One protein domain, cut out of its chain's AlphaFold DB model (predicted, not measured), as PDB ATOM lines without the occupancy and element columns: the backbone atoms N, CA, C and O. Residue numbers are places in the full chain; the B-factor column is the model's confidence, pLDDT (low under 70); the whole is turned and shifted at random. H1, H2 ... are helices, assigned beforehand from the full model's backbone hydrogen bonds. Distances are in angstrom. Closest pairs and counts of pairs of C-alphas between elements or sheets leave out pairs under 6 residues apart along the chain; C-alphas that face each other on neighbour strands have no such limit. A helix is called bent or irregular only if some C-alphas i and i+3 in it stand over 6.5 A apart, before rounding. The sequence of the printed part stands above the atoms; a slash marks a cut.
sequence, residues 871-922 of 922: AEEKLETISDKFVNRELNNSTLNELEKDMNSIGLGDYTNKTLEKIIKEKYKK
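Overview. This is residues 871 to 922 of the 922 residues of an uncharacterized protein of Bacillus sp. AFS002410 (UniProt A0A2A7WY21). H1 and H2 form a helical hairpin, side by side, and the longest helix, H3, folds back slantwise across one side of the pair, from the end of H2 to the end of H1. The printed part has 52 residues with three named helices, H1, H2, H3, and no named strand: all helix. It is compact, with a radius of gyration of the C-alphas of 10.1 A and spans of 29 by 23 by 15 A.

Along the chain. H1, residues 871 to 883, begins at C-alpha 871 (14.663, 17.638, 77.293) and is 18.0 A long. H2, residues 889 to 901, is 18.3 A long. H3, residues 905 to 921, is 25.2 A long and ends at C-alpha 921 (36.477, 18.021, 86.850); it is irregular, with C-alphas 906 and 909 7.4 A apart.

Arrangement. H1 and H2 touch, closest at the C-alphas of Ile 878 and Asp 898, 7.5 A, at a shallow tilt of 15 degrees, opposite ways. H3 touches H1, closest at the C-alphas of Val 883 and Ile 915, 5.5 A, at a steep tilt of 51 degrees. Residues 905 to 908 of H3 alone touch H2, with the C-alphas of Met 899 and Gly 905 closest, 5.0 A. Every O i to N i+4 pair is within hydrogen-bond range in H1 and H2, 11 of 13 in H3.

Size, cuts and confidence. The farthest C-alphas, Gly 903 and Lys 922, are 29.0 A apart. The printed part has no cut, and both links are tight. Residues 920 to 922 have pLDDT under 70.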
ATOM      1  N   ALA A 871      14.112  16.299  77.126       80.31
ATOM      2  CA  ALA A 871      14.663  17.638  77.293       80.31
ATOM      3  C   ALA A 871      16.044  17.560  77.950       80.31
ATOM      4  O   ALA A 871      16.947  18.285  77.539       80.31
ATOM      5  N   GLU A 872      16.216  16.632  78.893       79.56
ATOM      6  CA  GLU A 872      17.510  16.315  79.500       79.56
ATOM      7  C   GLU A 872      18.508  15.803  78.452       79.56
ATOM      8  O   GLU A 872      19.577  16.386  78.317       79.56
ATOM      9  N   GLU A 873      18.130  14.831  77.614       82.00
ATOM     10  CA  GLU A 873      18.984  14.311  76.528       82.00
ATOM     11  C   GLU A 873      19.437  15.415  75.553       82.00
ATOM     12  O   GLU A 873      20.602  15.483  75.143       82.00
ATOM     13  N   LYS A 874      18.527  16.330  75.188       82.44
ATOM     14  CA  LYS A 874      18.861  17.485  74.337       82.44
ATOM     15  C   LYS A 874      19.800  18.462  75.041       82.44
ATOM     16  O   LYS A 874      20.708  18.989  74.401       82.44
ATOM     17  N   LEU A 875      19.586  18.703  76.333       81.69
ATOM     18  CA  LEU A 875      20.435  19.574  77.142       81.69
ATOM     19  C   LEU A 875      21.836  18.976  77.297       81.69
ATOM     20  O   LEU A 875      22.812  19.716  77.184       81.69
ATOM     21  N   GLU A 876      21.962  17.662  77.490       81.31
ATOM     22  CA  GLU A 876      23.253  16.964  77.511       81.31
ATOM     23  C   GLU A 876      23.964  17.055  76.162       81.31
ATOM     24  O   GLU A 876      25.120  17.467  76.118       81.31
ATOM     25  N   THR A 877      23.249  16.830  75.055       83.81
ATOM     26  CA  THR A 877      23.803  16.981  73.697       83.81
ATOM     27  C   THR A 877      24.357  18.393  73.455       83.81
ATOM     28  O   THR A 877      25.426  18.565  72.863       83.81
ATOM     29  N   ILE A 878      23.642  19.426  73.917       83.69
ATOM     30  CA  ILE A 878      24.109  20.817  73.842       83.69
ATOM     31  C   ILE A 878      25.291  21.032  74.790       83.69
ATOM     32  O   ILE A 878      26.289  21.617  74.383       83.69
ATOM     33  N   SER A 879      25.224  20.539  76.025       82.12
ATOM     34  CA  SER A 879      26.312  20.685  77.000       82.12
ATOM     35  C   SER A 879      27.614  20.102  76.449       82.12
ATOM     36  O   SER A 879      28.616  20.816  76.384       82.12
ATOM     37  N   ASP A 880      27.580  18.881  75.911       83.06
ATOM     38  CA  ASP A 880      28.730  18.213  75.289       83.06
ATOM     39  C   ASP A 880      29.311  19.000  74.103       83.06
ATOM     40  O   ASP A 880      30.536  19.074  73.944       83.06
ATOM     41  N   LYS A 881      28.460  19.663  73.302       83.69
ATOM     42  CA  LYS A 881      28.894  20.548  72.201       83.69
ATOM     43  C   LYS A 881      29.768  21.708  72.705       83.69
ATOM     44  O   LYS A 881      30.666  22.149  71.980       83.69
ATOM     45  N   PHE A 882      29.527  22.203  73.923       83.00
ATOM     46  CA  PHE A 882      30.191  23.387  74.485       83.00
ATOM     47  C   PHE A 882      31.255  23.079  75.557       83.00
ATOM     48  O   PHE A 882      32.130  23.919  75.777       83.00
ATOM     49  N   VAL A 883      31.276  21.880  76.157       80.19
ATOM     50  CA  VAL A 883      32.267  21.470  77.183       80.19
ATOM     51  C   VAL A 883      33.715  21.595  76.699       80.19
ATOM     52  O   VAL A 883      34.581  21.994  77.473       80.19
ATOM     53  N   ASN A 884      33.993  21.349  75.417       77.00
ATOM     54  CA  ASN A 884      35.355  21.423  74.864       77.00
ATOM     55  C   ASN A 884      35.675  22.750  74.136       77.00
ATOM     56  O   ASN A 884      36.754  22.882  73.561       77.00
ATOM     57  N   ARG A 885      34.764  23.737  74.123       80.81
ATOM     58  CA  ARG A 885      34.961  25.039  73.447       80.81
ATOM     59  C   ARG A 885      35.375  26.128  74.436       80.81
ATOM     60  O   ARG A 885      34.954  26.096  75.586       80.81
ATOM     61  N   GLU A 886      36.175  27.113  74.024       77.56
ATOM     62  CA  GLU A 886      36.487  28.275  74.875       77.56
ATOM     63  C   GLU A 886      35.231  29.110  75.152       77.56
ATOM     64  O   GLU A 886      34.486  29.431  74.232       77.56
ATOM     65  N   LEU A 887      34.998  29.459  76.423       78.00
ATOM     66  CA  LEU A 887      33.841  30.257  76.836       78.00
ATOM     67  C   LEU A 887      34.137  31.741  76.576       78.00
ATOM     68  O   LEU A 887      34.854  32.387  77.335       78.00
ATOM     69  N   ASN A 888      33.591  32.271  75.488       82.94
ATOM     70  CA  ASN A 888      33.636  33.683  75.108       82.94
ATOM     71  C   ASN A 888      32.233  34.214  74.751       82.94
ATOM     72  O   ASN A 888      31.290  33.436  74.577       82.94
ATOM     73  N   ASN A 889      32.086  35.536  74.599       80.56
ATOM     74  CA  ASN A 889      30.785  36.168  74.325       80.56
ATOM     75  C   ASN A 889      30.086  35.598  73.077       80.56
ATOM     76  O   ASN A 889      28.865  35.477  73.061       80.56
ATOM     77  N   SER A 890      30.837  35.192  72.046       81.12
ATOM     78  CA  SER A 890      30.252  34.541  70.866       81.12
ATOM     79  C   SER A 890      29.689  33.150  71.163       81.12
ATOM     80  O   SER A 890      28.590  32.841  70.712       81.12
ATOM     81  N   THR A 891      30.396  32.325  71.939       82.94
ATOM     82  CA  THR A 891      29.918  30.983  72.316       82.94
ATOM     83  C   THR A 891      28.765  31.024  73.313       82.94
ATOM     84  O   THR A 891      27.896  30.165  73.245       82.94
ATOM     85  N   LEU A 892      28.713  32.034  74.190       82.44
ATOM     86  CA  LEU A 892      27.586  32.242  75.104       82.44
ATOM     87  C   LEU A 892      26.312  32.615  74.337       82.44
ATOM     88  O   LEU A 892      25.264  32.028  74.586       82.44
ATOM     89  N   ASN A 893      26.420  33.498  73.340       84.44
ATOM     90  CA  ASN A 893      25.293  33.832  72.467       84.44
ATOM     91  C   ASN A 893      24.837  32.629  71.617       84.44
ATOM     92  O   ASN A 893      23.648  32.481  71.343       84.44
ATOM     93  N   GLU A 894      25.765  31.767  71.181       84.88
ATOM     94  CA  GLU A 894      25.431  30.523  70.467       84.88
ATOM     95  C   GLU A 894      24.718  29.523  71.392       84.88
ATOM     96  O   GLU A 894      23.699  28.961  70.999       84.88
ATOM     97  N   LEU A 895      25.196  29.361  72.632       85.50
ATOM     98  CA  LEU A 895      24.559  28.528  73.655       85.50
ATOM     99  C   LEU A 895      23.134  29.012  73.951       85.50
ATOM    100  O   LEU A 895      22.199  28.216  73.927       85.50
ATOM    101  N   GLU A 896      22.948  30.311  74.178       84.62
ATOM    102  CA  GLU A 896      21.635  30.899  74.456       84.62
ATOM    103  C   GLU A 896      20.675  30.723  73.267       84.62
ATOM    104  O   GLU A 896      19.493  30.422  73.444       84.62
ATOM    105  N   LYS A 897      21.178  30.829  72.031       87.25
ATOM    106  CA  LYS A 897      20.389  30.586  70.816       87.25
ATOM    107  C   LYS A 897      19.989  29.116  70.664       87.25
ATOM    108  O   LYS A 897      18.828  28.841  70.352       87.25
ATOM    109  N   ASP A 898      20.915  28.188  70.903       85.94
ATOM    110  CA  ASP A 898      20.654  26.747  70.850       85.94
ATOM    111  C   ASP A 898      19.635  26.345  71.934       85.94
ATOM    112  O   ASP A 898      18.651  25.670  71.623       85.94
ATOM    113  N   MET A 899      19.786  26.851  73.164       85.12
ATOM    114  CA  MET A 899      18.850  26.624  74.276       85.12
ATOM    115  C   MET A 899      17.457  27.205  73.988       85.12
ATOM    116  O   MET A 899      16.448  26.533  74.213       85.12
ATOM    117  N   ASN A 900      17.376  28.415  73.424       86.00
ATOM    118  CA  ASN A 900      16.103  29.019  73.020       86.00
ATOM    119  C   ASN A 900      15.416  28.241  71.886       86.00
ATOM    120  O   ASN A 900      14.193  28.108  71.893       86.00
ATOM    121  N   SER A 901      16.176  27.675  70.941       86.19
ATOM    122  CA  SER A 901      15.618  26.917  69.808       86.19
ATOM    123  C   SER A 901      14.876  25.641  70.225       86.19
ATOM    124  O   SER A 901      13.954  25.207  69.534       86.19
ATOM    125  N   ILE A 902      15.243  25.069  71.376       83.62
ATOM    126  CA  ILE A 902      14.595  23.890  71.961       83.62
ATOM    127  C   ILE A 902      13.610  24.239  73.087       83.62
ATOM    128  O   ILE A 902      13.060  23.332  73.710       83.62
ATOM    129  N   GLY A 903      13.377  25.533  73.340       79.69
ATOM    130  CA  GLY A 903      12.461  26.016  74.376       79.69
ATOM    131  C   GLY A 903      12.997  25.915  75.810       79.69
ATOM    132  O   GLY A 903      12.202  25.932  76.742       79.69
ATOM    133  N   LEU A 904      14.320  25.805  76.002       81.81
ATOM    134  CA  LEU A 904      14.983  25.714  77.314       81.81
ATOM    135  C   LEU A 904      15.766  26.987  77.689       81.81
ATOM    136  O   LEU A 904      16.685  26.924  78.502       81.81
ATOM    137  N   GLY A 905      15.406  28.149  77.133       78.31
ATOM    138  CA  GLY A 905      16.101  29.425  77.368       78.31
ATOM    139  C   GLY A 905      16.326  29.766  78.847       78.31
ATOM    140  O   GLY A 905      17.431  30.151  79.230       78.31
ATOM    141  N   ASP A 906      15.332  29.511  79.700       77.25
ATOM    142  CA  ASP A 906      15.392  29.786  81.145       77.25
ATOM    143  C   ASP A 906      16.452  28.949  81.895       77.25
ATOM    144  O   ASP A 906      16.869  29.303  82.999       77.25
ATOM    145  N   TYR A 907      16.927  27.849  81.301       76.38
ATOM    146  CA  TYR A 907      17.935  26.960  81.892       76.38
ATOM    147  C   TYR A 907      19.368  27.304  81.480       76.38
ATOM    148  O   TYR A 907      20.300  26.700  82.007       76.38
ATOM    149  N   THR A 908      19.572  28.291  80.599       80.38
ATOM    150  CA  THR A 908      20.893  28.638  80.039       80.38
ATOM    151  C   THR A 908      21.951  28.868  81.126       80.38
ATOM    152  O   THR A 908      23.057  28.341  81.027       80.38
ATOM    153  N   ASN A 909      21.596  29.563  82.214       77.75
ATOM    154  CA  ASN A 909      22.511  29.815  83.334       77.75
ATOM    155  C   ASN A 909      22.882  28.533  84.101       77.75
ATOM    156  O   ASN A 909      24.058  28.305  84.380       77.75
ATOM    157  N   LYS A 910      21.905  27.661  84.398       73.94
ATOM    158  CA  LYS A 910      22.158  26.370  85.072       73.94
ATOM    159  C   LYS A 910      23.006  25.442  84.191       73.94
ATOM    160  O   LYS A 910      23.918  24.782  84.685       73.94
ATOM    161  N   THR A 911      22.753  25.427  82.883       75.88
ATOM    162  CA  THR A 911      23.549  24.664  81.912       75.88
ATOM    163  C   THR A 911      24.984  25.185  81.834       75.88
ATOM    164  O   THR A 911      25.924  24.392  81.817       75.88
ATOM    165  N   LEU A 912      25.177  26.507  81.868       81.31
ATOM    166  CA  LEU A 912      26.507  27.115  81.908       81.31
ATOM    167  C   LEU A 912      27.279  26.722  83.178       81.31
ATOM    168  O   LEU A 912      28.446  26.343  83.086       81.31
ATOM    169  N   GLU A 913      26.633  26.738  84.349       78.12
ATOM    170  CA  GLU A 913      27.239  26.257  85.599       78.12
ATOM    171  C   GLU A 913      27.665  24.783  85.516       78.12
ATOM    172  O   GLU A 913      28.750  24.435  85.993       78.12
ATOM    173  N   LYS A 914      26.851  23.917  84.890       74.75
ATOM    174  CA  LYS A 914      27.195  22.500  84.659       74.75
ATOM    175  C   LYS A 914      28.420  22.370  83.749       74.75
ATOM    176  O   LYS A 914      29.373  21.694  84.133       74.75
ATOM    177  N   ILE A 915      28.439  23.069  82.610       79.56
ATOM    178  CA  ILE A 915      29.568  23.071  81.658       79.56
ATOM    179  C   ILE A 915      30.865  23.518  82.348       79.56
ATOM    180  O   ILE A 915      31.921  22.916  82.146       79.56
ATOM    181  N   ILE A 916      30.795  24.551  83.195       79.94
ATOM    182  CA  ILE A 916      31.945  25.036  83.969       79.94
ATOM    183  C   ILE A 916      32.407  23.968  84.971       79.94
ATOM    184  O   ILE A 916      33.592  23.641  85.002       79.94
ATOM    185  N   LYS A 917      31.497  23.376  85.757       76.12
ATOM    186  CA  LYS A 917      31.842  22.317  86.727       76.12
ATOM    187  C   LYS A 917      32.468  21.088  86.061       76.12
ATOM    188  O   LYS A 917      33.417  20.529  86.604       76.12
ATOM    189  N   GLU A 918      31.972  20.677  84.898       72.50
ATOM    190  CA  GLU A 918      32.525  19.546  84.141       72.50
ATOM    191  C   GLU A 918      33.900  19.858  83.544       72.50
ATOM    192  O   GLU A 918      34.775  18.993  83.566       72.50
ATOM    193  N   LYS A 919      34.131  21.100  83.102       73.00
ATOM    194  CA  LYS A 919      35.461  21.577  82.692       73.00
ATOM    195  C   LYS A 919      36.487  21.605  83.819       73.00
ATOM    196  O   LYS A 919      37.660  21.462  83.525       73.00
ATOM    197  N   TYR A 920      36.065  21.839  85.064       66.62
ATOM    198  CA  TYR A 920      36.956  21.823  86.232       66.62
ATOM    199  C   TYR A 920      37.183  20.412  86.805       66.62
ATOM    200  O   TYR A 920      38.119  20.218  87.577       66.62
ATOM    201  N   LYS A 921      36.316  19.440  86.478       55.34
ATOM    202  CA  LYS A 921      36.477  18.021  86.850       55.34
ATOM    203  C   LYS A 921      37.382  17.239  85.889       55.34
ATOM    204  O   LYS A 921      37.925  16.218  86.305       55.34
ATOM    205  N   LYS A 922      37.474  17.669  84.628       48.03
ATOM    206  CA  LYS A 922      38.447  17.190  83.634       48.03
ATOM    207  C   LYS A 922      39.741  17.981  83.750       48.03
ATOM    208  O   LYS A 922      40.796  17.373  83.476       48.03
TER     209      LYS A 922